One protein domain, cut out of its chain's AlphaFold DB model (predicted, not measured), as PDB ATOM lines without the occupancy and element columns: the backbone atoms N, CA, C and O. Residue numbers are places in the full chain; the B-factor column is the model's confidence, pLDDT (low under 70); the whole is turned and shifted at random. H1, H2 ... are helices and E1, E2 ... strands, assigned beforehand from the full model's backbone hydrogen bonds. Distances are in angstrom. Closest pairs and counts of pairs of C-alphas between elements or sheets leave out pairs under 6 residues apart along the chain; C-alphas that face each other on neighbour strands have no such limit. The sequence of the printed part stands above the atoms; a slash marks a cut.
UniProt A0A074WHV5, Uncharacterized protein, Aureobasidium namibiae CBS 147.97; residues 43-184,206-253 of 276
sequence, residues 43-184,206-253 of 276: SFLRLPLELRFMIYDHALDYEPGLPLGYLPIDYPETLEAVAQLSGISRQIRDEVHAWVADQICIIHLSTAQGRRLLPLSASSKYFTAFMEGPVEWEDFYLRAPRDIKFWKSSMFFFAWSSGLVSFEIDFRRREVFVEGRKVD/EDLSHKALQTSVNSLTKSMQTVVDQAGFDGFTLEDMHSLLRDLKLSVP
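Overview. This is residues 43 to 184 and 206 to 253 of the 276 residues of an uncharacterized protein of Aureobasidium namibiae CBS 147.97 (UniProt A0A074WHV5). A twisted sheet of six strands has two helices, H4 and H5, over one face, and a group of three helices, H1, H2 and H3, sits beyond the end of the sheet where E1 and E4 begin. The printed part has 190 residues, with five named helices and six named strands in the order H1 H2 H3 E1 E2 E3 E4 E5 E6 H4 H5, a mixed class of helices and strands. The sheet, in the order E3 E2 E1 E4 E5 E6, is mixed: E1 and E4 are parallel, the other neighbours antiparallel. The whole is compact, with a radius of gyration of the C-alphas of 17.8 A, and elongated, spanning 60 by 38 by 31 A.

Arrangement. H1, residues 49 to 60, is close to H2, residues 76 to 88, but not clearly touching; their closest C-alphas, of Leu 60 and Thr 78, are 6.3 A apart. H2 and H3, residues 90 to 101, are a helical hairpin; H2 touches H3 with residues 82 to 87 alone, the closest C-alphas being those of Ser 86 and Arg 93, 4.1 A. E1, residues 104 to 112, E2, residues 116 to 124, and E3, residues 127 to 130, make a meander, each strand the antiparallel neighbour of the one before, with N 108 and O 121 at 2.8 A and N 129 and O 122 at 2.7 A, within hydrogen-bond range. E2 bends by 56 degrees at residue 120. H2 only grazes the sheet, with residues 76 to 82. E4, residues 152 to 159, is parallel to E1, with N 107 and O 154 at 2.8 A. E4, E5, residues 163 to 170, and E6, residues 175 to 181, make a second meander, with N 155 and O 167 at 2.8 A and N 168 and O 177 at 2.8 A. H4, residues 206 to 228, lies over E5 and E6 at a height over the sheet of 9.5 A, along the strands. H5, residues 238 to 246, lies on the same face, over E1, at a height of 8.3 A. H4 and H5, a helical hairpin, touch, the closest C-alphas being those of Ser 223 and Leu 244, 5.7 A. Every O i to N i+4 pair is within hydrogen-bond range in H1, H2, H3 and H5, and 16 of 19 in H4.

Along the chain. H1 begins at C-alpha 49, (-49.765, -13.589, -46.128). E1 measures 24.8 A, E2 23.3 A and H4 32.2 A from first to last C-alpha. H5 ends at C-alpha 246, (-21.656, -34.550, -36.481).

Size, cuts and confidence. The C-alphas of Ser 43 and Asp 207, the two farthest apart, are 60.1 A apart. Residues 185 to 205 are not printed, and C-alphas 184 and 206 are 15.2 A apart across the cut. The links H1 to H2 and E3 to E4 are long. The mean pLDDT of the printed part is 72.5, and 65 residues are under 70, among them residues 61 to 78 and 132 to 145.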
ATOM      1  N   SER A  43     -50.323  -2.677 -53.312       81.44
ATOM      2  CA  SER A  43     -51.547  -3.493 -53.274       81.44
ATOM      3  C   SER A  43     -51.241  -4.966 -52.990       81.44
ATOM      4  O   SER A  43     -52.028  -5.631 -52.323       81.44
ATOM      5  N   PHE A  44     -50.068  -5.446 -53.410       81.56
ATOM      6  CA  PHE A  44     -49.574  -6.787 -53.115       81.56
ATOM      7  C   PHE A  44     -49.325  -7.007 -51.614       81.56
ATOM      8  O   PHE A  44     -49.778  -7.997 -51.046       81.56
ATOM      9  N   LEU A  45     -48.694  -6.049 -50.926       82.56
ATOM     10  CA  LEU A  45     -48.413  -6.143 -49.484       82.56
ATOM     11  C   LEU A  45     -49.673  -6.016 -48.609       82.56
ATOM     12  O   LEU A  45     -49.616  -6.263 -47.407       82.56
ATOM     13  N   ARG A  46     -50.818  -5.663 -49.206       84.12
ATOM     14  CA  ARG A  46     -52.132  -5.663 -48.543       84.12
ATOM     15  C   ARG A  46     -52.864  -7.001 -48.641       84.12
ATOM     16  O   ARG A  46     -53.874  -7.171 -47.965       84.12
ATOM     17  N   LEU A  47     -52.396  -7.930 -49.478       85.38
ATOM     18  CA  LEU A  47     -52.963  -9.277 -49.540       85.38
ATOM     19  C   LEU A  47     -52.760 -10.007 -48.193       85.38
ATOM     20  O   LEU A  47     -51.868  -9.647 -47.428       85.38
ATOM     21  N   PRO A  48     -53.555 -11.030 -47.857       88.38
ATOM     22  CA  PRO A  48     -53.198 -11.991 -46.816       88.38
ATOM     23  C   PRO A  48     -51.833 -12.640 -47.087       88.38
ATOM     24  O   PRO A  48     -51.453 -12.822 -48.247       88.38
ATOM     25  N   LEU A  49     -51.102 -12.991 -46.025       82.50
ATOM     26  CA  LEU A  49     -49.765 -13.589 -46.128       82.50
ATOM     27  C   LEU A  49     -49.801 -14.892 -46.936       82.50
ATOM     28  O   LEU A  49     -48.945 -15.123 -47.782       82.50
ATOM     29  N   GLU A  50     -50.851 -15.687 -46.743       81.50
ATOM     30  CA  GLU A  50     -51.082 -16.952 -47.434       81.50
ATOM     31  C   GLU A  50     -51.205 -16.747 -48.948       81.50
ATOM     32  O   GLU A  50     -50.625 -17.499 -49.725       81.50
ATOM     33  N   LEU A  51     -51.896 -15.686 -49.385       82.38
ATOM     34  CA  LEU A  51     -51.996 -15.361 -50.811       82.38
ATOM     35  C   LEU A  51     -50.662 -14.879 -51.377       82.38
ATOM     36  O   LEU A  51     -50.346 -15.189 -52.522       82.38
ATOM     37  N   ARG A  52     -49.862 -14.143 -50.597       84.19
ATOM     38  CA  ARG A  52     -48.512 -13.759 -51.030       84.19
ATOM     39  C   ARG A  52     -47.608 -14.977 -51.184       84.19
ATOM     40  O   ARG A  52     -46.907 -15.056 -52.182       84.19
ATOM     41  N   PHE A  53     -47.682 -15.936 -50.263       83.56
ATOM     42  CA  PHE A  53     -46.937 -17.195 -50.353       83.56
ATOM     43  C   PHE A  53     -47.350 -18.002 -51.579       83.56
ATOM     44  O   PHE A  53     -46.484 -18.420 -52.331       83.56
ATOM     45  N   MET A  54     -48.653 -18.107 -51.860       79.44
ATOM     46  CA  MET A  54     -49.137 -18.734 -53.096       79.44
ATOM     47  C   MET A  54     -48.611 -18.043 -54.359       79.44
ATOM     48  O   MET A  54     -48.356 -18.709 -55.356       79.44
ATOM     49  N   ILE A  55     -48.464 -16.715 -54.338       80.69
ATOM     50  CA  ILE A  55     -47.896 -15.964 -55.464       80.69
ATOM     51  C   ILE A  55     -46.389 -16.220 -55.582       80.69
ATOM     52  O   ILE A  55     -45.921 -16.422 -56.698       80.69
ATOM     53  N   TYR A  56     -45.641 -16.246 -54.472       80.31
ATOM     54  CA  TYR A  56     -44.220 -16.614 -54.480       80.31
ATOM     55  C   TYR A  56     -44.021 -18.036 -55.006       80.31
ATOM     56  O   TYR A  56     -43.201 -18.238 -55.896       80.31
ATOM     57  N   ASP A  57     -44.829 -18.986 -54.529       75.94
ATOM     58  CA  ASP A  57     -44.862 -20.354 -55.031       75.94
ATOM     59  C   ASP A  57     -45.144 -20.360 -56.526       75.94
ATOM     60  O   ASP A  57     -44.326 -20.846 -57.286       75.94
ATOM     61  N   HIS A  58     -46.232 -19.752 -56.992       73.81
ATOM     62  CA  HIS A  58     -46.557 -19.770 -58.416       73.81
ATOM     63  C   HIS A  58     -45.490 -19.105 -59.303       73.81
ATOM     64  O   HIS A  58     -45.266 -19.546 -60.427       73.81
ATOM     65  N   ALA A  59     -44.837 -18.051 -58.810       71.94
ATOM     66  CA  ALA A  59     -43.793 -17.343 -59.543       71.94
ATOM     67  C   ALA A  59     -42.478 -18.134 -59.627       71.94
ATOM     68  O   ALA A  59     -41.740 -17.958 -60.592       71.94
ATOM     69  N   LEU A  60     -42.187 -18.978 -58.631       71.50
ATOM     70  CA  LEU A  60     -40.930 -19.726 -58.515       71.50
ATOM     71  C   LEU A  60     -41.074 -21.227 -58.826       71.50
ATOM     72  O   LEU A  60     -40.072 -21.916 -58.977       71.50
ATOM     73  N   ASP A  61     -42.303 -21.725 -58.961       64.44
ATOM     74  CA  ASP A  61     -42.670 -23.128 -59.200       64.44
ATOM     75  C   ASP A  61     -43.207 -23.338 -60.628       64.44
ATOM     76  O   ASP A  61     -44.179 -24.066 -60.850       64.44
ATOM     77  N   TYR A  62     -42.628 -22.655 -61.624       47.72
ATOM     78  CA  TYR A  62     -43.075 -22.783 -63.014       47.72
ATOM     79  C   TYR A  62     -42.568 -24.088 -63.657       47.72
ATOM     80  O   TYR A  62     -41.700 -24.074 -64.523       47.72
ATOM     81  N   GLU A  63     -43.173 -25.221 -63.288       49.22
ATOM     82  CA  GLU A  63     -43.374 -26.342 -64.214       49.22
ATOM     83  C   GLU A  63     -44.831 -26.833 -64.157       49.22
ATOM     84  O   GLU A  63     -45.255 -27.472 -63.187       49.22
ATOM     85  N   PRO A  64     -45.644 -26.573 -65.196       40.06
ATOM     86  CA  PRO A  64     -46.981 -27.139 -65.270       40.06
ATOM     87  C   PRO A  64     -46.898 -28.661 -65.464       40.06
ATOM     88  O   PRO A  64     -46.631 -29.136 -66.566       40.06
ATOM     89  N   GLY A  65     -47.186 -29.433 -64.410       38.66
ATOM     90  CA  GLY A  65     -47.464 -30.872 -64.521       38.66
ATOM     91  C   GLY A  65     -46.750 -31.806 -63.543       38.66
ATOM     92  O   GLY A  65     -47.067 -32.997 -63.549       38.66
ATOM     93  N   LEU A  66     -45.840 -31.320 -62.691       43.75
ATOM     94  CA  LEU A  66     -45.227 -32.166 -61.664       43.75
ATOM     95  C   LEU A  66     -46.096 -32.221 -60.394       43.75
ATOM     96  O   LEU A  66     -46.542 -31.187 -59.896       43.75
ATOM     97  N   PRO A  67     -46.381 -33.419 -59.851       38.41
ATOM     98  CA  PRO A  67     -47.086 -33.537 -58.583       38.41
ATOM     99  C   PRO A  67     -46.240 -32.941 -57.453       38.41
ATOM    100  O   PRO A  67     -45.063 -33.273 -57.314       38.41
ATOM    101  N   LEU A  68     -46.875 -32.108 -56.620       40.72
ATOM    102  CA  LEU A  68     -46.357 -31.631 -55.333       40.72
ATOM    103  C   LEU A  68     -45.717 -32.803 -54.570       40.72
ATOM    104  O   LEU A  68     -46.434 -33.659 -54.052       40.72
ATOM    105  N   GLY A  69     -44.382 -32.865 -54.521       39.88
ATOM    106  CA  GLY A  69     -43.670 -33.851 -53.702       39.88
ATOM    107  C   GLY A  69     -42.491 -34.601 -54.328       39.88
ATOM    108  O   GLY A  69     -41.920 -35.431 -53.627       39.88
ATOM    109  N   TYR A  70     -42.079 -34.338 -55.574       37.19
ATOM    110  CA  TYR A  70     -40.863 -34.955 -56.128       37.19
ATOM    111  C   TYR A  70     -39.874 -33.928 -56.686       37.19
ATOM    112  O   TYR A  70     -40.080 -33.422 -57.778       37.19
ATOM    113  N   LEU A  71     -38.791 -33.747 -55.914       41.53
ATOM    114  CA  LEU A  71     -37.477 -33.147 -56.208       41.53
ATOM    115  C   LEU A  71     -37.444 -31.690 -56.727       41.53
ATOM    116  O   LEU A  71     -38.298 -31.284 -57.506       41.53
ATOM    117  N   PRO A  72     -36.457 -30.881 -56.292       46.22
ATOM    118  CA  PRO A  72     -36.343 -29.491 -56.713       46.22
ATOM    119  C   PRO A  72     -36.007 -29.415 -58.191       46.22
ATOM    120  O   PRO A  72     -35.162 -30.163 -58.691       46.22
ATOM    121  N   ILE A  73     -36.611 -28.443 -58.859       46.34
ATOM    122  CA  ILE A  73     -36.077 -27.963 -60.114       46.34
ATOM    123  C   ILE A  73     -34.781 -27.230 -59.765       46.34
ATOM    124  O   ILE A  73     -34.791 -26.239 -59.034       46.34
ATOM    125  N   ASP A  74     -33.659 -27.765 -60.236       47.09
ATOM    126  CA  ASP A  74     -32.328 -27.192 -60.067       47.09
ATOM    127  C   ASP A  74     -32.210 -25.956 -60.975       47.09
ATOM    128  O   ASP A  74     -31.562 -25.976 -62.018       47.09
ATOM    129  N   TYR A  75     -32.917 -24.883 -60.621       53.34
ATOM    130  CA  TYR A  75     -32.730 -23.577 -61.234       53.34
ATOM    131  C   TYR A  75     -31.835 -22.758 -60.300       53.34
ATOM    132  O   TYR A  75     -32.299 -22.314 -59.246       53.34
ATOM    133  N   PRO A  76     -30.566 -22.496 -60.673       55.44
ATOM    134  CA  PRO A  76     -29.739 -21.470 -60.027       55.44
ATOM    135  C   PRO A  76     -30.502 -20.141 -59.870       55.44
ATOM    136  O   PRO A  76     -30.332 -19.422 -58.887       55.44
ATOM    137  N   GLU A  77     -31.411 -19.883 -60.812       59.94
ATOM    138  CA  GLU A  77     -32.319 -18.740 -60.872       59.94
ATOM    139  C   GLU A  77     -33.310 -18.687 -59.696       59.94
ATOM    140  O   GLU A  77     -33.670 -17.597 -59.261       59.94
ATOM    141  N   THR A  78     -33.717 -19.825 -59.119       69.00
ATOM    142  CA  THR A  78     -34.668 -19.862 -57.994       69.00
ATOM    143  C   THR A  78     -34.018 -19.387 -56.699       69.00
ATOM    144  O   THR A  78     -34.600 -18.579 -55.973       69.00
ATOM    145  N   LEU A  79     -32.791 -19.835 -56.415       71.12
ATOM    146  CA  LEU A  79     -32.043 -19.360 -55.251       71.12
ATOM    147  C   LEU A  79     -31.693 -17.874 -55.399       71.12
ATOM    148  O   LEU A  79     -31.812 -17.107 -54.440       71.12
ATOM    149  N   GLU A  80     -31.309 -17.458 -56.607       71.56
ATOM    150  CA  GLU A  80     -31.065 -16.052 -56.914       71.56
ATOM    151  C   GLU A  80     -32.335 -15.210 -56.738       71.56
ATOM    152  O   GLU A  80     -32.288 -14.161 -56.100       71.56
ATOM    153  N   ALA A  81     -33.492 -15.684 -57.203       75.75
ATOM    154  CA  ALA A  81     -34.762 -14.988 -57.033       75.75
ATOM    155  C   ALA A  81     -35.171 -14.875 -55.557       75.75
ATOM    156  O   ALA A  81     -35.602 -13.806 -55.121       75.75
ATOM    157  N   VAL A  82     -34.976 -15.926 -54.752       78.12
ATOM    158  CA  VAL A  82     -35.174 -15.869 -53.292       78.12
ATOM    159  C   VAL A  82     -34.253 -14.818 -52.662       78.12
ATOM    160  O   VAL A  82     -34.703 -14.022 -51.828       78.12
ATOM    161  N   ALA A  83     -32.986 -14.758 -53.077       76.62
ATOM    162  CA  ALA A  83     -32.034 -13.756 -52.601       76.62
ATOM    163  C   ALA A  83     -32.434 -12.328 -53.018       76.62
ATOM    164  O   ALA A  83     -32.418 -11.414 -52.190       76.62
ATOM    165  N   GLN A  84     -32.865 -12.136 -54.269       78.31
ATOM    166  CA  GLN A  84     -33.342 -10.855 -54.790       78.31
ATOM    167  C   GLN A  84     -34.600 -10.382 -54.047       78.31
ATOM    168  O   GLN A  84     -34.639  -9.239 -53.588       78.31
ATOM    169  N   LEU A  85     -35.593 -11.258 -53.842       77.88
ATOM    170  CA  LEU A  85     -36.802 -10.960 -53.062       77.88
ATOM    171  C   LEU A  85     -36.447 -10.548 -51.625       77.88
ATOM    172  O   LEU A  85     -36.942  -9.535 -51.122       77.88
ATOM    173  N   SER A  86     -35.513 -11.266 -50.996       80.06
ATOM    174  CA  SER A  86     -35.004 -10.972 -49.646       80.06
ATOM    175  C   SER A  86     -34.242  -9.636 -49.554       80.06
ATOM    176  O   SER A  86     -34.038  -9.088 -48.461       80.06
ATOM    177  N   GLY A  87     -33.831  -9.086 -50.701       79.62
ATOM    178  CA  GLY A  87     -33.196  -7.781 -50.849       79.62
ATOM    179  C   GLY A  87     -34.164  -6.596 -50.964       79.62
ATOM    180  O   GLY A  87     -33.738  -5.464 -50.736       79.62
ATOM    181  N   ILE A  88     -35.452  -6.814 -51.271       80.88
ATOM    182  CA  ILE A  88     -36.391  -5.722 -51.608       80.88
ATOM    183  C   ILE A  88     -36.706  -4.834 -50.399       80.88
ATOM    184  O   ILE A  88     -36.655  -3.608 -50.489       80.88
ATOM    185  N   SER A  89     -37.090  -5.434 -49.272       82.75
ATOM    186  CA  SER A  89     -37.410  -4.724 -48.030       82.75
ATOM    187  C   SER A  89     -37.274  -5.660 -46.834       82.75
ATOM    188  O   SER A  89     -37.290  -6.880 -46.988       82.75
ATOM    189  N   ARG A  90     -37.189  -5.102 -45.620       82.69
ATOM    190  CA  ARG A  90     -37.158  -5.917 -44.394       82.69
ATOM    191  C   ARG A  90     -38.423  -6.766 -44.241       82.69
ATOM    192  O   ARG A  90     -38.319  -7.933 -43.903       82.69
ATOM    193  N   GLN A  91     -39.591  -6.198 -44.540       84.56
ATOM    194  CA  GLN A  91     -40.849  -6.938 -44.472       84.56
ATOM    195  C   GLN A  91     -40.852  -8.123 -45.446       84.56
ATOM    196  O   GLN A  91     -41.177  -9.232 -45.045       84.56
ATOM    197  N   ILE A  92     -40.465  -7.904 -46.706       83.25
ATOM    198  CA  ILE A  92     -40.440  -8.975 -47.713       83.25
ATOM    199  C   ILE A  92     -39.396 -10.026 -47.343       83.25
ATOM    200  O   ILE A  92     -39.667 -11.209 -47.482       83.25
ATOM    201  N   ARG A  93     -38.244  -9.622 -46.797       83.25
ATOM    202  CA  ARG A  93     -37.250 -10.559 -46.268       83.25
ATOM    203  C   ARG A  93     -37.838 -11.463 -45.191       83.25
ATOM    204  O   ARG A  93     -37.726 -12.676 -45.310       83.25
ATOM    205  N   ASP A  94     -38.471 -10.888 -44.172       82.81
ATOM    206  CA  ASP A  94     -39.052 -11.661 -43.071       82.81
ATOM    207  C   ASP A  94     -40.135 -12.632 -43.595       82.81
ATOM    208  O   ASP A  94     -40.204 -13.786 -43.173       82.81
ATOM    209  N   GLU A  95     -40.934 -12.198 -44.578       86.06
ATOM    210  CA  GLU A  95     -41.941 -13.030 -45.249       86.06
ATOM    211  C   GLU A  95     -41.329 -14.165 -46.081       86.06
ATOM    212  O   GLU A  95     -41.767 -15.306 -45.962       86.06
ATOM    213  N   VAL A  96     -40.314 -13.877 -46.899       83.00
ATOM    214  CA  VAL A  96     -39.622 -14.866 -47.740       83.00
ATOM    215  C   VAL A  96     -38.895 -15.886 -46.870       83.00
ATOM    216  O   VAL A  96     -38.997 -17.081 -47.123       83.00
ATOM    217  N   HIS A  97     -38.232 -15.452 -45.797       82.44
ATOM    218  CA  HIS A  97     -37.616 -16.366 -44.838       82.44
ATOM    219  C   HIS A  97     -38.661 -17.270 -44.175       82.44
ATOM    220  O   HIS A  97     -38.438 -18.472 -44.058       82.44
ATOM    221  N   ALA A  98     -39.818 -16.729 -43.774       82.88
ATOM    222  CA  ALA A  98     -40.900 -17.530 -43.208       82.88
ATOM    223  C   ALA A  98     -41.482 -18.532 -44.221       82.88
ATOM    224  O   ALA A  98     -41.775 -19.668 -43.850       82.88
ATOM    225  N   TRP A  99     -41.617 -18.119 -45.483       83.06
ATOM    226  CA  TRP A  99     -42.109 -18.943 -46.587       83.06
ATOM    227  C   TRP A  99     -41.160 -20.092 -46.936       83.06
ATOM    228  O   TRP A  99     -41.589 -21.240 -47.055       83.06
ATOM    229  N   VAL A 100     -39.860 -19.805 -47.042       80.06
ATOM    230  CA  VAL A 100     -38.846 -20.834 -47.286       80.06
ATOM    231  C   VAL A 100     -38.732 -21.777 -46.092       80.06
ATOM    232  O   VAL A 100     -38.623 -22.987 -46.277       80.06
ATOM    233  N   ALA A 101     -38.827 -21.257 -44.869       83.00
ATOM    234  CA  ALA A 101     -38.704 -22.086 -43.681       83.00
ATOM    235  C   ALA A 101     -39.855 -23.077 -43.489       83.00
ATOM    236  O   ALA A 101     -39.668 -24.092 -42.814       83.00
ATOM    237  N   ASP A 102     -41.029 -22.821 -44.070       81.81
ATOM    238  CA  ASP A 102     -42.147 -23.773 -44.057       81.81
ATOM    239  C   ASP A 102     -41.925 -24.974 -44.996       81.81
ATOM    240  O   ASP A 102     -42.611 -25.993 -44.878       81.81
ATOM    241  N   GLN A 103     -40.931 -24.898 -45.887       82.12
ATOM    242  CA  GLN A 103     -40.565 -26.010 -46.757       82.12
ATOM    243  C   GLN A 103     -39.833 -27.118 -45.998       82.12
ATOM    244  O   GLN A 103     -39.112 -26.891 -45.023       82.12
ATOM    245  N   ILE A 104     -39.981 -28.344 -46.501       83.12
ATOM    246  CA  ILE A 104     -39.242 -29.502 -46.001       83.12
ATOM    247  C   ILE A 104     -37.843 -29.495 -46.620       83.12
ATOM    248  O   ILE A 104     -37.694 -29.532 -47.842       83.12
ATOM    249  N   CYS A 105     -36.815 -29.500 -45.771       86.44
ATOM    250  CA  CYS A 105     -35.444 -29.771 -46.193       86.44
ATOM    251  C   CYS A 105     -35.181 -31.281 -46.168       86.44
ATOM    252  O   CYS A 105     -35.104 -31.900 -45.103       86.44
ATOM    253  N   ILE A 106     -35.019 -31.879 -47.341       84.69
ATOM    254  CA  ILE A 106     -34.655 -33.283 -47.521       84.69
ATOM    255  C   ILE A 106     -33.135 -33.415 -47.457       84.69
ATOM    256  O   ILE A 106     -32.426 -32.647 -48.097       84.69
ATOM    257  N   ILE A 107     -32.626 -34.386 -46.704       84.25
ATOM    258  CA  ILE A 107     -31.190 -34.622 -46.546       84.25
ATOM    259  C   ILE A 107     -30.899 -36.102 -46.745       84.25
ATOM    260  O   ILE A 107     -31.431 -36.957 -46.041       84.25
ATOM    261  N   HIS A 108     -30.030 -36.420 -47.696       81.81
ATOM    262  CA  HIS A 108     -29.529 -37.775 -47.888       81.81
ATOM    263  C   HIS A 108     -28.219 -37.934 -47.143       81.81
ATOM    264  O   HIS A 108     -27.337 -37.091 -47.257       81.81
ATOM    265  N   LEU A 109     -28.094 -39.022 -46.397       79.81
ATOM    266  CA  LEU A 109     -26.974 -39.308 -45.519       79.81
ATOM    267  C   LEU A 109     -26.239 -40.570 -45.966       79.81
ATOM    268  O   LEU A 109     -26.839 -41.530 -46.451       79.81
ATOM    269  N   SER A 110     -24.940 -40.584 -45.707       73.56
ATOM    270  CA  SER A 110     -24.036 -41.719 -45.834       73.56
ATOM    271  C   SER A 110     -23.268 -41.932 -44.534       73.56
ATOM    272  O   SER A 110     -23.087 -41.014 -43.734       73.56
ATOM    273  N   THR A 111     -22.795 -43.154 -44.320       67.62
ATOM    274  CA  THR A 111     -21.835 -43.465 -43.260       67.62
ATOM    275  C   THR A 111     -20.423 -43.284 -43.784       67.62
ATOM    276  O   THR A 111     -20.020 -43.983 -44.712       67.62
ATOM    277  N   ALA A 112     -19.652 -42.412 -43.144       59.94
ATOM    278  CA  ALA A 112     -18.215 -42.322 -43.360       59.94
ATOM    279  C   ALA A 112     -17.447 -43.355 -42.523       59.94
ATOM    280  O   ALA A 112     -17.965 -43.903 -41.538       59.94
ATOM    281  N   GLN A 113     -16.180 -43.583 -42.889       50.75
ATOM    282  CA  GLN A 113     -15.237 -44.363 -42.083       50.75
ATOM    283  C   GLN A 113     -15.246 -43.837 -40.633       50.75
ATOM    284  O   GLN A 113     -15.073 -42.645 -40.385       50.75
ATOM    285  N   GLY A 114     -15.528 -44.714 -39.662       51.75
ATOM    286  CA  GLY A 114     -15.665 -44.333 -38.246       51.75
ATOM    287  C   GLY A 114     -17.097 -44.113 -37.726       51.75
ATOM    288  O   GLY A 114     -17.257 -43.562 -36.635       51.75
ATOM    289  N   ARG A 115     -18.135 -44.573 -38.448       62.44
ATOM    290  CA  ARG A 115     -19.559 -44.589 -38.015       62.44
ATOM    291  C   ARG A 115     -20.186 -43.205 -37.788       62.44
ATOM    292  O   ARG A 115     -21.135 -43.071 -37.011       62.44
ATOM    293  N   ARG A 116     -19.655 -42.175 -38.449       66.38
ATOM    294  CA  ARG A 116     -20.256 -40.834 -38.480       66.38
ATOM    295  C   ARG A 116     -21.170 -40.712 -39.689       66.38
ATOM    296  O   ARG A 116     -20.846 -41.237 -40.754       66.38
ATOM    297  N   LEU A 117     -22.293 -40.026 -39.514       73.56
ATOM    298  CA  LEU A 117     -23.163 -39.662 -40.622       73.56
ATOM    299  C   LEU A 117     -22.648 -38.388 -41.287       73.56
ATOM    300  O   LEU A 117     -22.427 -37.379 -40.621       73.56
ATOM    301  N   LEU A 118     -22.480 -38.449 -42.602       74.56
ATOM    302  CA  LEU A 118     -22.208 -37.302 -43.460       74.56
ATOM    303  C   LEU A 118     -23.359 -37.162 -44.456       74.56
ATOM    304  O   LEU A 118     -23.851 -38.179 -44.943       74.56
ATOM    305  N   PRO A 119     -23.816 -35.954 -44.789       77.25
ATOM    306  CA  PRO A 119     -24.772 -35.771 -45.850       77.25
ATOM    307  C   PRO A 119     -24.075 -35.924 -47.193       77.25
ATOM    308  O   PRO A 119     -22.952 -35.481 -47.397       77.25
ATOM    309  N   LEU A 120     -24.782 -36.538 -48.121       76.94
ATOM    310  CA  LEU A 120     -24.423 -36.584 -49.529       76.94
ATOM    311  C   LEU A 120     -25.078 -35.430 -50.283       76.94
ATOM    312  O   LEU A 120     -24.461 -34.813 -51.146       76.94
ATOM    313  N   SER A 121     -26.330 -35.126 -49.939       79.50
ATOM    314  CA  SER A 121     -27.091 -34.037 -50.539       79.50
ATOM    315  C   SER A 121     -28.085 -33.448 -49.544       79.50
ATOM    316  O   SER A 121     -28.630 -34.169 -48.706       79.50
ATOM    317  N   ALA A 122     -28.351 -32.151 -49.660       81.00
ATOM    318  CA  ALA A 122     -29.526 -31.506 -49.094       81.00
ATOM    319  C   ALA A 122     -30.310 -30.837 -50.213       81.00
ATOM    320  O   ALA A 122     -29.742 -30.247 -51.122       81.00
ATOM    321  N   SER A 123     -31.625 -30.912 -50.133       79.00
ATOM    322  CA  SER A 123     -32.500 -30.315 -51.122       79.00
ATOM    323  C   SER A 123     -33.772 -29.815 -50.468       79.00
ATOM    324  O   SER A 123     -34.363 -30.502 -49.638       79.00
ATOM    325  N   SER A 124     -34.237 -28.654 -50.891       78.44
ATOM    326  CA  SER A 124     -35.606 -28.193 -50.657       78.44
ATOM    327  C   SER A 124     -36.182 -27.736 -51.986       78.44
ATOM    328  O   SER A 124     -35.454 -27.670 -52.968       78.44
ATOM    329  N   LYS A 125     -37.447 -27.321 -52.014       74.69
ATOM    330  CA  LYS A 125     -38.071 -26.764 -53.219       74.69
ATOM    331  C   LYS A 125     -37.218 -25.707 -53.956       74.69
ATOM    332  O   LYS A 125     -37.305 -25.629 -55.173       74.69
ATOM    333  N   TYR A 126     -36.387 -24.933 -53.247       72.81
ATOM    334  CA  TYR A 126     -35.654 -23.792 -53.823       72.81
ATOM    335  C   TYR A 126     -34.149 -23.988 -54.000       72.81
ATOM    336  O   TYR A 126     -33.485 -23.084 -54.502       72.81
ATOM    337  N   PHE A 127     -33.583 -25.104 -53.542       72.50
ATOM    338  CA  PHE A 127     -32.147 -25.336 -53.689       72.50
ATOM    339  C   PHE A 127     -31.806 -26.820 -53.681       72.50
ATOM    340  O   PHE A 127     -32.466 -27.624 -53.014       72.50
ATOM    341  N   THR A 128     -30.679 -27.121 -54.312       73.44
ATOM    342  CA  THR A 128     -29.965 -28.385 -54.176       73.44
ATOM    343  C   THR A 128     -28.526 -28.095 -53.770       73.44
ATOM    344  O   THR A 128     -27.837 -27.278 -54.372       73.44
ATOM    345  N   ALA A 129     -28.068 -28.784 -52.738       72.69
ATOM    346  CA  ALA A 129     -26.698 -28.803 -52.269       72.69
ATOM    347  C   ALA A 129     -26.204 -30.247 -52.288       72.69
ATOM    348  O   ALA A 129     -26.938 -31.169 -51.921       72.69
ATOM    349  N   PHE A 130     -24.964 -30.458 -52.709       72.69
ATOM    350  CA  PHE A 130     -24.378 -31.787 -52.781       72.69
ATOM    351  C   PHE A 130     -22.898 -31.755 -52.432       72.69
ATOM    352  O   PHE A 130     -22.227 -30.740 -52.600       72.69
ATOM    353  N   MET A 131     -22.419 -32.880 -51.913       70.12
ATOM    354  CA  MET A 131     -21.015 -33.098 -51.602       70.12
ATOM    355  C   MET A 131     -20.291 -33.586 -52.860       70.12
ATOM    356  O   MET A 131     -20.654 -34.620 -53.423       70.12
ATOM    357  N   GLU A 132     -19.266 -32.856 -53.294       58.47
ATOM    358  CA  GLU A 132     -18.356 -33.281 -54.359       58.47
ATOM    359  C   GLU A 132     -17.059 -33.813 -53.734       58.47
ATOM    360  O   GLU A 132     -16.189 -33.049 -53.347       58.47
ATOM    361  N   GLY A 133     -16.910 -35.137 -53.639       55.22
ATOM    362  CA  GLY A 133     -15.654 -35.763 -53.206       55.22
ATOM    363  C   GLY A 133     -15.549 -36.091 -51.706       55.22
ATOM    364  O   GLY A 133     -16.522 -35.976 -50.965       55.22
ATOM    365  N   PRO A 134     -14.386 -36.612 -51.264       54.00
ATOM    366  CA  PRO A 134     -14.170 -37.131 -49.909       54.00
ATOM    367  C   PRO A 134     -13.782 -36.056 -48.883       54.00
ATOM    368  O   PRO A 134     -13.579 -36.382 -47.711       54.00
ATOM    369  N   VAL A 135     -13.613 -34.805 -49.321       54.59
ATOM    370  CA  VAL A 135     -13.325 -33.677 -48.433       54.59
ATOM    371  C   VAL A 135     -14.575 -33.432 -47.590       54.59
ATOM    372  O   VAL A 135     -15.694 -33.706 -48.014       54.59
ATOM    373  N   GLU A 136     -14.377 -33.029 -46.340       62.84
ATOM    374  CA  GLU A 136     -15.441 -32.854 -45.355       62.84
ATOM    375  C   GLU A 136     -16.530 -31.858 -45.830       62.84
ATOM    376  O   GLU A 136     -16.566 -31.384 -46.959       62.84
ATOM    377  N   TRP A 137     -17.457 -31.497 -44.951       65.62
ATOM    378  CA  TRP A 137     -18.629 -30.665 -45.250       65.62
ATOM    379  C   TRP A 137     -18.389 -29.301 -45.937       65.62
ATOM    380  O   TRP A 137     -19.365 -28.645 -46.292       65.62
ATOM    381  N   GLU A 138     -17.149 -28.840 -46.115       63.81
ATOM    382  CA  GLU A 138     -16.835 -27.575 -46.793       63.81
ATOM    383  C   GLU A 138     -17.391 -27.530 -48.224       63.81
ATOM    384  O   GLU A 138     -18.050 -26.550 -48.584       63.81
ATOM    385  N   ASP A 139     -17.245 -28.618 -48.987       64.19
ATOM    386  CA  ASP A 139     -17.726 -28.689 -50.373       64.19
ATOM    387  C   ASP A 139     -19.255 -28.773 -50.452       64.19
ATOM    388  O   ASP A 139     -19.875 -28.231 -51.368       64.19
ATOM    389  N   PHE A 140     -19.892 -29.351 -49.428       67.56
ATOM    390  CA  PHE A 140     -21.350 -29.431 -49.317       67.56
ATOM    391  C   PHE A 140     -22.011 -28.046 -49.249       67.56
ATOM    392  O   PHE A 140     -23.112 -27.852 -49.763       67.56
ATOM    393  N   TYR A 141     -21.341 -27.064 -48.635       69.94
ATOM    394  CA  TYR A 141     -21.867 -25.705 -48.500       69.94
ATOM    395  C   TYR A 141     -21.646 -24.817 -49.724       69.94
ATOM    396  O   TYR A 141     -22.228 -23.735 -49.769       69.94
ATOM    397  N   LEU A 142     -20.827 -25.220 -50.705       65.38
ATOM    398  CA  LEU A 142     -20.481 -24.365 -51.852       65.38
ATOM    399  C   LEU A 142     -21.703 -23.955 -52.682       65.38
ATOM    400  O   LEU A 142     -21.715 -22.877 -53.269       65.38
ATOM    401  N   ARG A 143     -22.744 -24.793 -52.696       62.94
ATOM    402  CA  ARG A 143     -24.000 -24.551 -53.424       62.94
ATOM    403  C   ARG A 143     -25.201 -24.356 -52.499       62.94
ATOM    404  O   ARG A 143     -26.333 -24.256 -52.960       62.94
ATOM    405  N   ALA A 144     -24.962 -24.328 -51.191       66.69
ATOM    406  CA  ALA A 144     -26.015 -24.371 -50.196       66.69
ATOM    407  C   ALA A 144     -26.281 -22.983 -49.599       66.69
ATOM    408  O   ALA A 144     -25.338 -22.279 -49.222       66.69
ATOM    409  N   PRO A 145     -27.551 -22.583 -49.435       68.44
ATOM    410  CA  PRO A 145     -27.868 -21.357 -48.727       68.44
ATOM    411  C   PRO A 145     -27.524 -21.493 -47.240       68.44
ATOM    412  O   PRO A 145     -28.080 -22.338 -46.540       68.44
ATOM    413  N   ARG A 146     -26.616 -20.644 -46.749       73.75
ATOM    414  CA  ARG A 146     -26.156 -20.686 -45.348       73.75
ATOM    415  C   ARG A 146     -27.156 -20.070 -44.371       73.75
ATOM    416  O   ARG A 146     -27.344 -20.597 -43.283       73.75
ATOM    417  N   ASP A 147     -27.848 -19.014 -44.796       76.12
ATOM    418  CA  ASP A 147     -28.714 -18.211 -43.918       76.12
ATOM    419  C   ASP A 147     -30.203 -18.577 -44.014       76.12
ATOM    420  O   ASP A 147     -31.052 -17.963 -43.357       76.12
ATOM    421  N   ILE A 148     -30.542 -19.561 -44.851       79.12
ATOM    422  CA  ILE A 148     -31.915 -20.042 -44.983       79.12
ATOM    423  C   ILE A 148     -32.208 -21.024 -43.855       79.12
ATOM    424  O   ILE A 148     -31.447 -21.958 -43.598       79.12
ATOM    425  N   LYS A 149     -33.344 -20.795 -43.200       86.38
ATOM    426  CA  LYS A 149     -33.816 -21.580 -42.065       86.38
ATOM    427  C   LYS A 149     -34.926 -22.517 -42.501       86.38
ATOM    428  O   LYS A 149     -35.675 -22.178 -43.408       86.38
ATOM    429  N   PHE A 150     -35.063 -23.646 -41.814       87.50
ATOM    430  CA  PHE A 150     -36.101 -24.649 -42.031       87.50
ATOM    431  C   PHE A 150     -36.764 -25.032 -40.710       87.50
ATOM    432  O   PHE A 150     -36.112 -25.119 -39.665       87.50
ATOM    433  N   TRP A 151     -38.069 -25.295 -40.761       89.19
ATOM    434  CA  TRP A 151     -38.844 -25.808 -39.629       89.19
ATOM    435  C   TRP A 151     -39.048 -27.315 -39.678       89.19
ATOM    436  O   TRP A 151     -39.340 -27.919 -38.645       89.19
ATOM    437  N   LYS A 152     -38.890 -27.916 -40.859       89.50
ATOM    438  CA  LYS A 152     -39.089 -29.344 -41.087       89.50
ATOM    439  C   LYS A 152     -37.935 -29.929 -41.882       89.50
ATOM    440  O   LYS A 152     -37.428 -29.301 -42.812       89.50
ATOM    441  N   SER A 153     -37.553 -31.153 -41.546       88.75
ATOM    442  CA  SER A 153     -36.558 -31.896 -42.310       88.75
ATOM    443  C   SER A 153     -36.921 -33.367 -42.433       88.75
ATOM    444  O   SER A 153     -37.479 -33.957 -41.512       88.75
ATOM    445  N   SER A 154     -36.570 -33.953 -43.574       88.25
ATOM    446  CA  SER A 154     -36.635 -35.393 -43.801       88.25
ATOM    447  C   SER A 154     -35.234 -35.904 -44.107       88.25
ATOM    448  O   SER A 154     -34.638 -35.515 -45.108       88.25
ATOM    449  N   MET A 155     -34.693 -36.769 -43.257       85.81
ATOM    450  CA  MET A 155     -33.362 -37.344 -43.434       85.81
ATOM    451  C   MET A 155     -33.457 -38.797 -43.845       85.81
ATOM    452  O   MET A 155     -34.209 -39.553 -43.239       85.81
ATOM    453  N   PHE A 156     -32.643 -39.205 -44.810       80.25
ATOM    454  CA  PHE A 156     -32.656 -40.548 -45.373       80.25
ATOM    455  C   PHE A 156     -31.264 -41.156 -45.315       80.25
ATOM    456  O   PHE A 156     -30.309 -40.563 -45.805       80.25
ATOM    457  N   PHE A 157     -31.142 -42.354 -44.748       77.44
ATOM    458  CA  PHE A 157     -29.882 -43.088 -44.672       77.44
ATOM    459  C   PHE A 157     -30.059 -44.537 -45.136       77.44
ATOM    460  O   PHE A 157     -30.935 -45.254 -44.640       77.44
ATOM    461  N   PHE A 158     -29.197 -44.985 -46.052       66.62
ATOM    462  CA  PHE A 158     -29.135 -46.378 -46.498       66.62
ATOM    463  C   PHE A 158     -28.189 -47.199 -45.617       66.62
ATOM    464  O   PHE A 158     -26.967 -47.100 -45.721       66.62
ATOM    465  N   ALA A 159     -28.755 -48.078 -44.791       61.81
ATOM    466  CA  ALA A 159     -27.991 -49.090 -44.079       61.81
ATOM    467  C   ALA A 159     -27.798 -50.308 -45.000       61.81
ATOM    468  O   ALA A 159     -28.746 -51.061 -45.229       61.81
ATOM    469  N   TRP A 160     -26.571 -50.496 -45.501       52.38
ATOM    470  CA  TRP A 160     -26.141 -51.508 -46.487       52.38
ATOM    471  C   TRP A 160     -26.770 -52.907 -46.349       52.38
ATOM    472  O   TRP A 160     -27.043 -53.558 -47.354       52.38
ATOM    473  N   SER A 161     -27.023 -53.374 -45.126       47.88
ATOM    474  CA  SER A 161     -27.569 -54.709 -44.841       47.88
ATOM    475  C   SER A 161     -29.034 -54.731 -44.384       47.88
ATOM    476  O   SER A 161     -29.591 -55.812 -44.198       47.88
ATOM    477  N   SER A 162     -29.657 -53.573 -44.141       48.19
ATOM    478  CA  SER A 162     -30.800 -53.488 -43.210       48.19
ATOM    479  C   SER A 162     -31.995 -52.679 -43.726       48.19
ATOM    480  O   SER A 162     -33.092 -52.830 -43.191       48.19
ATOM    481  N   GLY A 163     -31.818 -51.864 -44.772       61.50
ATOM    482  CA  GLY A 163     -32.885 -51.055 -45.373       61.50
ATOM    483  C   GLY A 163     -32.628 -49.547 -45.312       61.50
ATOM    484  O   GLY A 163     -31.525 -49.096 -45.011       61.50
ATOM    485  N   LEU A 164     -33.666 -48.776 -45.628       67.00
ATOM    486  CA  LEU A 164     -33.686 -47.319 -45.550       67.00
ATOM    487  C   LEU A 164     -34.231 -46.906 -44.188       67.00
ATOM    488  O   LEU A 164     -35.314 -47.339 -43.795       67.00
ATOM    489  N   VAL A 165     -33.503 -46.048 -43.484       74.94
ATOM    490  CA  VAL A 165     -34.016 -45.366 -42.296       74.94
ATOM    491  C   VAL A 165     -34.334 -43.933 -42.684       74.94
ATOM    492  O   VAL A 165     -33.475 -43.242 -43.236       74.94
ATOM    493  N   SER A 166     -35.558 -43.498 -42.396       78.19
ATOM    494  CA  SER A 166     -35.982 -42.114 -42.557       78.19
ATOM    495  C   SER A 166     -36.313 -41.476 -41.215       78.19
ATOM    496  O   SER A 166     -37.007 -42.069 -40.387       78.19
ATOM    497  N   PHE A 167     -35.833 -40.253 -41.018       82.31
ATOM    498  CA  PHE A 167     -36.191 -39.397 -39.895       82.31
ATOM    499  C   PHE A 167     -37.013 -38.235 -40.431       82.31
ATOM    500  O   PHE A 167     -36.532 -37.492 -41.280       82.31
ATOM    501  N   GLU A 168     -38.229 -38.066 -39.936       86.94
ATOM    502  CA  GLU A 168     -39.012 -36.855 -40.140       86.94
ATOM    503  C   GLU A 168     -38.918 -36.012 -38.875       86.94
ATOM    504  O   GLU A 168     -39.169 -36.489 -37.768       86.94
ATOM    505  N   ILE A 169     -38.507 -34.763 -39.033       87.12
ATOM    506  CA  ILE A 169     -38.204 -33.872 -37.923       87.12
ATOM    507  C   ILE A 169     -39.043 -32.612 -38.073       87.12
ATOM    508  O   ILE A 169     -38.995 -31.952 -39.112       87.12
ATOM    509  N   ASP A 170     -39.780 -32.267 -37.019       88.00
ATOM    510  CA  ASP A 170     -40.474 -30.989 -36.878       88.00
ATOM    511  C   ASP A 170     -39.839 -30.203 -35.726       88.00
ATOM    512  O   ASP A 170     -40.040 -30.485 -34.540       88.00
ATOM    513  N   PHE A 171     -39.063 -29.187 -36.089       86.31
ATOM    514  CA  PHE A 171     -38.311 -28.372 -35.145       86.31
ATOM    515  C   PHE A 171     -39.196 -27.412 -34.347       86.31
ATOM    516  O   PHE A 171     -38.855 -27.066 -33.214       86.31
ATOM    517  N   ARG A 172     -40.352 -27.001 -34.891       84.44
ATOM    518  CA  ARG A 172     -41.315 -26.157 -34.161       84.44
ATOM    519  C   ARG A 172     -42.013 -26.953 -33.073       84.44
ATOM    520  O   ARG A 172     -42.198 -26.456 -31.964       84.44
ATOM    521  N   ARG A 173     -42.409 -28.183 -33.398       86.69
ATOM    522  CA  ARG A 173     -43.119 -29.078 -32.479       86.69
ATOM    523  C   ARG A 173     -42.176 -29.856 -31.570       86.69
ATOM    524  O   ARG A 173     -42.631 -30.384 -30.561       86.69
ATOM    525  N   ARG A 174     -40.871 -29.853 -31.874       84.31
ATOM    526  CA  ARG A 174     -39.831 -30.625 -31.174       84.31
ATOM    527  C   ARG A 174     -40.096 -32.128 -31.278       84.31
ATOM    528  O   ARG A 174     -39.904 -32.877 -30.323       84.31
ATOM    529  N   GLU A 175     -40.559 -32.555 -32.445       85.44
ATOM    530  CA  GLU A 175     -40.964 -33.930 -32.719       85.44
ATOM    531  C   GLU A 175     -39.965 -34.578 -33.684       85.44
ATOM    532  O   GLU A 175     -39.557 -33.976 -34.676       85.44
ATOM    533  N   VAL A 176     -39.578 -35.820 -33.386       82.12
ATOM    534  CA  VAL A 176     -38.798 -36.682 -34.281       82.12
ATOM    535  C   VAL A 176     -39.604 -37.953 -34.489       82.12
ATOM    536  O   VAL A 176     -39.847 -38.706 -33.543       82.12
ATOM    537  N   PHE A 177     -40.011 -38.193 -35.726       80.69
ATOM    538  CA  PHE A 177     -40.606 -39.443 -36.161       80.69
ATOM    539  C   PHE A 177     -39.564 -40.248 -36.930       80.69
ATOM    540  O   PHE A 177     -38.802 -39.702 -37.726       80.69
ATOM    541  N   VAL A 178     -39.497 -41.552 -36.672       76.44
ATOM    542  CA  VAL A 178     -38.514 -42.427 -37.313       76.44
ATOM    543  C   VAL A 178     -39.222 -43.614 -37.916       76.44
ATOM    544  O   VAL A 178     -39.953 -44.331 -37.234       76.44
ATOM    545  N   GLU A 179     -38.965 -43.833 -39.197       68.69
ATOM    546  CA  GLU A 179     -39.502 -44.952 -39.946       68.69
ATOM    547  C   GLU A 179     -38.347 -45.771 -40.527       68.69
ATOM    548  O   GLU A 179     -37.499 -45.269 -41.266       68.69
ATOM    549  N   GLY A 180     -38.295 -47.055 -40.178       66.38
ATOM    550  CA  GLY A 180     -37.422 -48.017 -40.838       66.38
ATOM    551  C   GLY A 180     -38.194 -48.717 -41.947       66.38
ATOM    552  O   GLY A 180     -39.156 -49.430 -41.667       66.38
ATOM    553  N   ARG A 181     -37.770 -48.556 -43.200       61.06
ATOM    554  CA  ARG A 181     -38.325 -49.290 -44.340       61.06
ATOM    555  C   ARG A 181     -37.323 -50.310 -44.848       61.06
ATOM    556  O   ARG A 181     -36.203 -49.981 -45.241       61.06
ATOM    557  N   LYS A 182     -37.752 -51.568 -44.931       60.12
ATOM    558  CA  LYS A 182     -37.000 -52.583 -45.664       60.12
ATOM    559  C   LYS A 182     -37.100 -52.256 -47.149       60.12
ATOM    560  O   LYS A 182     -38.164 -52.395 -47.749       60.12
ATOM    561  N   VAL A 183     -36.005 -51.786 -47.730       53.62
ATOM    562  CA  VAL A 183     -35.956 -51.516 -49.163       53.62
ATOM    563  C   VAL A 183     -35.620 -52.805 -49.889       53.62
ATOM    564  O   VAL A 183     -34.582 -53.420 -49.650       53.62
ATOM    565  N   ASP A 184     -36.518 -53.216 -50.779       53.03
ATOM    566  CA  ASP A 184     -36.228 -54.260 -51.747       53.03
ATOM    567  C   ASP A 184     -35.282 -53.695 -52.812       53.03
ATOM    568  O   ASP A 184     -35.698 -53.082 -53.800       53.03
ATOM    569  N   GLU A 206     -33.729 -57.663 -37.435       46.22
ATOM    570  CA  GLU A 206     -34.902 -57.035 -36.811       46.22
ATOM    571  C   GLU A 206     -34.681 -56.646 -35.333       46.22
ATOM    572  O   GLU A 206     -34.998 -55.517 -34.956       46.22
ATOM    573  N   ASP A 207     -34.027 -57.481 -34.515       41.72
ATOM    574  CA  ASP A 207     -33.874 -57.210 -33.068       41.72
ATOM    575  C   ASP A 207     -32.636 -56.363 -32.711       41.72
ATOM    576  O   ASP A 207     -32.671 -55.527 -31.803       41.72
ATOM    577  N   LEU A 208     -31.534 -56.528 -33.452       45.00
ATOM    578  CA  LEU A 208     -30.327 -55.696 -33.318       45.00
ATOM    579  C   LEU A 208     -30.536 -54.279 -33.892       45.00
ATOM    580  O   LEU A 208     -29.880 -53.337 -33.447       45.00
ATOM    581  N   SER A 209     -31.498 -54.120 -34.810       57.25
ATOM    582  CA  SER A 209     -31.935 -52.847 -35.397       57.25
ATOM    583  C   SER A 209     -32.657 -51.955 -34.387       57.25
ATOM    584  O   SER A 209     -32.299 -50.789 -34.246       57.25
ATOM    585  N   HIS A 210     -33.615 -52.481 -33.613       60.44
ATOM    586  CA  HIS A 210     -34.512 -51.622 -32.830       60.44
ATOM    587  C   HIS A 210     -33.804 -50.864 -31.696       60.44
ATOM    588  O   HIS A 210     -34.027 -49.670 -31.506       60.44
ATOM    589  N   LYS A 211     -32.915 -51.515 -30.933       63.91
ATOM    590  CA  LYS A 211     -32.187 -50.855 -29.827       63.91
ATOM    591  C   LYS A 211     -31.164 -49.835 -30.336       63.91
ATOM    592  O   LYS A 211     -31.006 -48.767 -29.741       63.91
ATOM    593  N   ALA A 212     -30.480 -50.156 -31.431       65.62
ATOM    594  CA  ALA A 212     -29.545 -49.259 -32.099       65.62
ATOM    595  C   ALA A 212     -30.250 -48.028 -32.680       65.62
ATOM    596  O   ALA A 212     -29.790 -46.897 -32.508       65.62
ATOM    597  N   LEU A 213     -31.397 -48.251 -33.316       69.94
ATOM    598  CA  LEU A 213     -32.235 -47.215 -33.895       69.94
ATOM    599  C   LEU A 213     -32.836 -46.344 -32.790       69.94
ATOM    600  O   LEU A 213     -32.674 -45.135 -32.845       69.94
ATOM    601  N   GLN A 214     -33.354 -46.930 -31.704       73.44
ATOM    602  CA  GLN A 214     -33.815 -46.186 -30.525       73.44
ATOM    603  C   GLN A 214     -32.705 -45.344 -29.881       73.44
ATOM    604  O   GLN A 214     -32.941 -44.208 -29.478       73.44
ATOM    605  N   THR A 215     -31.483 -45.878 -29.785       75.31
ATOM    606  CA  THR A 215     -30.325 -45.118 -29.282       75.31
ATOM    607  C   THR A 215     -30.031 -43.928 -30.194       75.31
ATOM    608  O   THR A 215     -29.803 -42.826 -29.705       75.31
ATOM    609  N   SER A 216     -30.116 -44.135 -31.509       74.12
ATOM    610  CA  SER A 216     -29.925 -43.087 -32.514       74.12
ATOM    611  C   SER A 216     -31.022 -42.022 -32.434       74.12
ATOM    612  O   SER A 216     -30.702 -40.838 -32.445       74.12
ATOM    613  N   VAL A 217     -32.291 -42.417 -32.255       77.06
ATOM    614  CA  VAL A 217     -33.417 -41.493 -32.022       77.06
ATOM    615  C   VAL A 217     -33.168 -40.663 -30.769       77.06
ATOM    616  O   VAL A 217     -33.242 -39.445 -30.820       77.06
ATOM    617  N   ASN A 218     -32.808 -41.298 -29.653       80.88
ATOM    618  CA  ASN A 218     -32.560 -40.590 -28.398       80.88
ATOM    619  C   ASN A 218     -31.397 -39.593 -28.525       80.88
ATOM    620  O   ASN A 218     -31.485 -38.477 -28.012       80.88
ATOM    621  N   SER A 219     -30.318 -39.983 -29.212       80.62
ATOM    622  CA  SER A 219     -29.196 -39.093 -29.518       80.62
ATOM    623  C   SER A 219     -29.629 -37.919 -30.395       80.62
ATOM    624  O   SER A 219     -29.332 -36.780 -30.049       80.62
ATOM    625  N   LEU A 220     -30.379 -38.179 -31.469       80.94
ATOM    626  CA  LEU A 220     -30.885 -37.151 -32.377       80.94
ATOM    627  C   LEU A 220     -31.817 -36.169 -31.660       80.94
ATOM    628  O   LEU A 220     -31.612 -34.963 -31.745       80.94
ATOM    629  N   THR A 221     -32.782 -36.669 -30.887       82.69
ATOM    630  CA  THR A 221     -33.699 -35.840 -30.094       82.69
ATOM    631  C   THR A 221     -32.938 -34.981 -29.087       82.69
ATOM    632  O   THR A 221     -33.251 -33.805 -28.928       82.69
ATOM    633  N   LYS A 222     -31.906 -35.524 -28.427       84.25
ATOM    634  CA  LYS A 222     -31.083 -34.760 -27.479       84.25
ATOM    635  C   LYS A 222     -30.284 -33.650 -28.169       84.25
ATOM    636  O   LYS A 222     -30.246 -32.525 -27.665       84.25
ATOM    637  N   SER A 223     -29.647 -33.949 -29.299       83.69
ATOM    638  CA  SER A 223     -28.907 -32.946 -30.069       83.69
ATOM    639  C   SER A 223     -29.851 -31.873 -30.624       83.69
ATOM    640  O   SER A 223     -29.561 -30.687 -30.497       83.69
ATOM    641  N   MET A 224     -31.034 -32.258 -31.112       85.00
ATOM    642  CA  MET A 224     -32.073 -31.324 -31.560       85.00
ATOM    643  C   MET A 224     -32.524 -30.410 -30.420       85.00
ATOM    644  O   MET A 224     -32.595 -29.197 -30.601       85.00
ATOM    645  N   GLN A 225     -32.774 -30.970 -29.234       83.56
ATOM    646  CA  GLN A 225     -33.182 -30.201 -28.061       83.56
ATOM    647  C   GLN A 225     -32.133 -29.145 -27.687       83.56
ATOM    648  O   GLN A 225     -32.482 -28.018 -27.353       83.56
ATOM    649  N   THR A 226     -30.851 -29.490 -27.825       83.69
ATOM    650  CA  THR A 226     -29.736 -28.568 -27.568       83.69
ATOM    651  C   THR A 226     -29.750 -27.370 -28.516       83.69
ATOM    652  O   THR A 226     -29.441 -26.267 -28.080       83.69
ATOM    653  N   VAL A 227     -30.118 -27.565 -29.787       81.56
ATOM    654  CA  VAL A 227     -30.215 -26.476 -30.774       81.56
ATOM    655  C   VAL A 227     -31.478 -25.638 -30.551       81.56
ATOM    656  O   VAL A 227     -31.400 -24.415 -30.507       81.56
ATOM    657  N   VAL A 228     -32.634 -26.274 -30.333       83.50
ATOM    658  CA  VAL A 228     -33.920 -25.568 -30.155       83.50
ATOM    659  C   VAL A 228     -33.969 -24.736 -28.866       83.50
ATOM    660  O   VAL A 228     -34.680 -23.733 -28.808       83.50
ATOM    661  N   ASP A 229     -33.235 -25.130 -27.823       84.75
ATOM    662  CA  ASP A 229     -33.179 -24.380 -26.560       84.75
ATOM    663  C   ASP A 229     -32.192 -23.201 -26.587       84.75
ATOM    664  O   ASP A 229     -32.090 -22.460 -25.604       84.75
ATOM    665  N   GLN A 230     -31.472 -22.985 -27.694       83.75
ATOM    666  CA  GLN A 230     -30.618 -21.810 -27.840       83.75
ATOM    667  C   GLN A 230     -31.460 -20.529 -27.843       83.75
ATOM    668  O   GLN A 230     -32.520 -20.433 -28.469       83.75
ATOM    669  N   ALA A 231     -30.991 -19.513 -27.118       82.25
ATOM    670  CA  ALA A 231     -31.677 -18.230 -27.053       82.25
ATOM    671  C   ALA A 231     -31.740 -17.591 -28.450       82.25
ATOM    672  O   ALA A 231     -30.712 -17.411 -29.096       82.25
ATOM    673  N   GLY A 232     -32.945 -17.214 -28.886       78.62
ATOM    674  CA  GLY A 232     -33.158 -16.639 -30.216       78.62
ATOM    675  C   GLY A 232     -33.378 -17.667 -31.328       78.62
ATOM    676  O   GLY A 232     -33.343 -17.276 -32.488       78.62
ATOM    677  N   PHE A 233     -33.632 -18.937 -30.990       81.12
ATOM    678  CA  PHE A 233     -33.977 -19.964 -31.969       81.12
ATOM    679  C   PHE A 233     -35.196 -19.566 -32.820       81.12
ATOM    680  O   PHE A 233     -36.305 -19.378 -32.312       81.12
ATOM    681  N   ASP A 234     -34.981 -19.470 -34.127       82.75
ATOM    682  CA  ASP A 234     -35.962 -19.063 -35.133       82.75
ATOM    683  C   ASP A 234     -35.882 -19.934 -36.409       82.75
ATOM    684  O   ASP A 234     -36.338 -19.527 -37.480       82.75
ATOM    685  N   GLY A 235     -35.341 -21.150 -36.278       83.69
ATOM    686  CA  GLY A 235     -35.294 -22.186 -37.314       83.69
ATOM    687  C   GLY A 235     -33.910 -22.819 -37.452       83.69
ATOM    688  O   GLY A 235     -32.970 -22.399 -36.789       83.69
ATOM    689  N   PHE A 236     -33.796 -23.850 -38.294       85.88
ATOM    690  CA  PHE A 236     -32.535 -24.568 -38.528       85.88
ATOM    691  C   PHE A 236     -31.898 -24.173 -39.849       85.88
ATOM    692  O   PHE A 236     -32.524 -24.323 -40.894       85.88
ATOM    693  N   THR A 237     -30.640 -23.761 -39.820       86.50
ATOM    694  CA  THR A 237     -29.792 -23.667 -41.013       86.50
ATOM    695  C   THR A 237     -29.171 -25.026 -41.358       86.50
ATOM    696  O   THR A 237     -29.204 -25.978 -40.570       86.50
ATOM    697  N   LEU A 238     -28.539 -25.135 -42.530       82.50
ATOM    698  CA  LEU A 238     -27.717 -26.307 -42.865       82.50
ATOM    699  C   LEU A 238     -26.458 -26.422 -41.983       82.50
ATOM    700  O   LEU A 238     -25.875 -27.502 -41.875       82.50
ATOM    701  N   GLU A 239     -26.027 -25.338 -41.340       80.69
ATOM    702  CA  GLU A 239     -24.936 -25.352 -40.358       80.69
ATOM    703  C   GLU A 239     -25.382 -25.958 -39.022       80.69
ATOM    704  O   GLU A 239     -24.712 -26.846 -38.481       80.69
ATOM    705  N   ASP A 240     -26.565 -25.575 -38.538       84.25
ATOM    706  CA  ASP A 240     -27.179 -26.191 -37.354       84.25
ATOM    707  C   ASP A 240     -27.385 -27.691 -37.573       84.25
ATOM    708  O   ASP A 240     -27.116 -28.520 -36.701       84.25
ATOM    709  N   MET A 241     -27.800 -28.051 -38.788       84.06
ATOM    710  CA  MET A 241     -27.979 -29.435 -39.195       84.06
ATOM    711  C   MET A 241     -26.671 -30.229 -39.217       84.06
ATOM    712  O   MET A 241     -26.628 -31.388 -38.812       84.06
ATOM    713  N   HIS A 242     -25.581 -29.620 -39.661       79.88
ATOM    714  CA  HIS A 242     -24.271 -30.250 -39.589       79.88
ATOM    715  C   HIS A 242     -23.840 -30.488 -38.153       79.88
ATOM    716  O   HIS A 242     -23.407 -31.592 -37.823       79.88
ATOM    717  N   SER A 243     -24.030 -29.504 -37.280       78.88
ATOM    718  CA  SER A 243     -23.771 -29.678 -35.851       78.88
ATOM    719  C   SER A 243     -24.593 -30.840 -35.276       78.88
ATOM    720  O   SER A 243     -24.052 -31.683 -34.562       78.88
ATOM    721  N   LEU A 244     -25.864 -30.959 -35.678       82.19
ATOM    722  CA  LEU A 244     -26.749 -32.065 -35.302       82.19
ATOM    723  C   LEU A 244     -26.223 -33.436 -35.767       82.19
ATOM    724  O   LEU A 244     -26.223 -34.396 -34.993       82.19
ATOM    725  N   LEU A 245     -25.773 -33.538 -37.022       79.69
ATOM    726  CA  LEU A 245     -25.338 -34.797 -37.635       79.69
ATOM    727  C   LEU A 245     -23.929 -35.229 -37.217       79.69
ATOM    728  O   LEU A 245     -23.666 -36.428 -37.116       79.69
ATOM    729  N   ARG A 246     -23.036 -34.279 -36.918       74.94
ATOM    730  CA  ARG A 246     -21.656 -34.550 -36.481       74.94
ATOM    731  C   ARG A 246     -21.606 -35.425 -35.229       74.94
ATOM    732  O   ARG A 246     -20.751 -36.308 -35.124       74.94
ATOM    733  N   ASP A 247     -22.537 -35.197 -34.307       69.25
ATOM    734  CA  ASP A 247     -22.609 -35.903 -33.027       69.25
ATOM    735  C   ASP A 247     -23.485 -37.165 -33.081       69.25
ATOM    736  O   ASP A 247     -23.504 -37.965 -32.136       69.25
ATOM    737  N   LEU A 248     -24.191 -37.385 -34.195       73.62
ATOM    738  CA  LEU A 248     -25.071 -38.528 -34.369       73.62
ATOM    739  C   LEU A 248     -24.259 -39.786 -34.709       73.62
ATOM    740  O   LEU A 248     -23.846 -40.024 -35.844       73.62
ATOM    741  N   LYS A 249     -24.059 -40.635 -33.699       68.62
ATOM    742  CA  LYS A 249     -23.483 -41.971 -33.871       68.62
ATOM    743  C   LYS A 249     -24.594 -42.980 -34.097       68.62
ATOM    744  O   LYS A 249     -25.307 -43.334 -33.156       68.62
ATOM    745  N   LEU A 250     -24.708 -43.491 -35.319       65.94
ATOM    746  CA  LEU A 250     -25.569 -44.642 -35.546       65.94
ATOM    747  C   LEU A 250     -24.889 -45.901 -35.012       65.94
ATOM    748  O   LEU A 250     -23.741 -46.210 -35.335       65.94
ATOM    749  N   SER A 251     -25.624 -46.667 -34.217       57.44
ATOM    750  CA  SER A 251     -25.184 -47.992 -33.774       57.44
ATOM    751  C   SER A 251     -25.491 -49.048 -34.846       57.44
ATOM    752  O   SER A 251     -26.133 -50.048 -34.555       57.44
ATOM    753  N   VAL A 252     -25.101 -48.816 -36.105       55.31
ATOM    754  CA  VAL A 252     -25.294 -49.818 -37.172       55.31
ATOM    755  C   VAL A 252     -24.236 -50.918 -37.008       55.31
ATOM    756  O   VAL A 252     -23.080 -50.585 -36.720       55.31
ATOM    757  N   PRO A 253     -24.589 -52.210 -37.153       46.25
ATOM    758  CA  PRO A 253     -23.599 -53.281 -37.204       46.25
ATOM    759  C   PRO A 253     -22.585 -53.014 -38.320       46.25
ATOM    760  O   PRO A 253     -22.961 -52.541 -39.393       46.25
TER     761      PRO A 253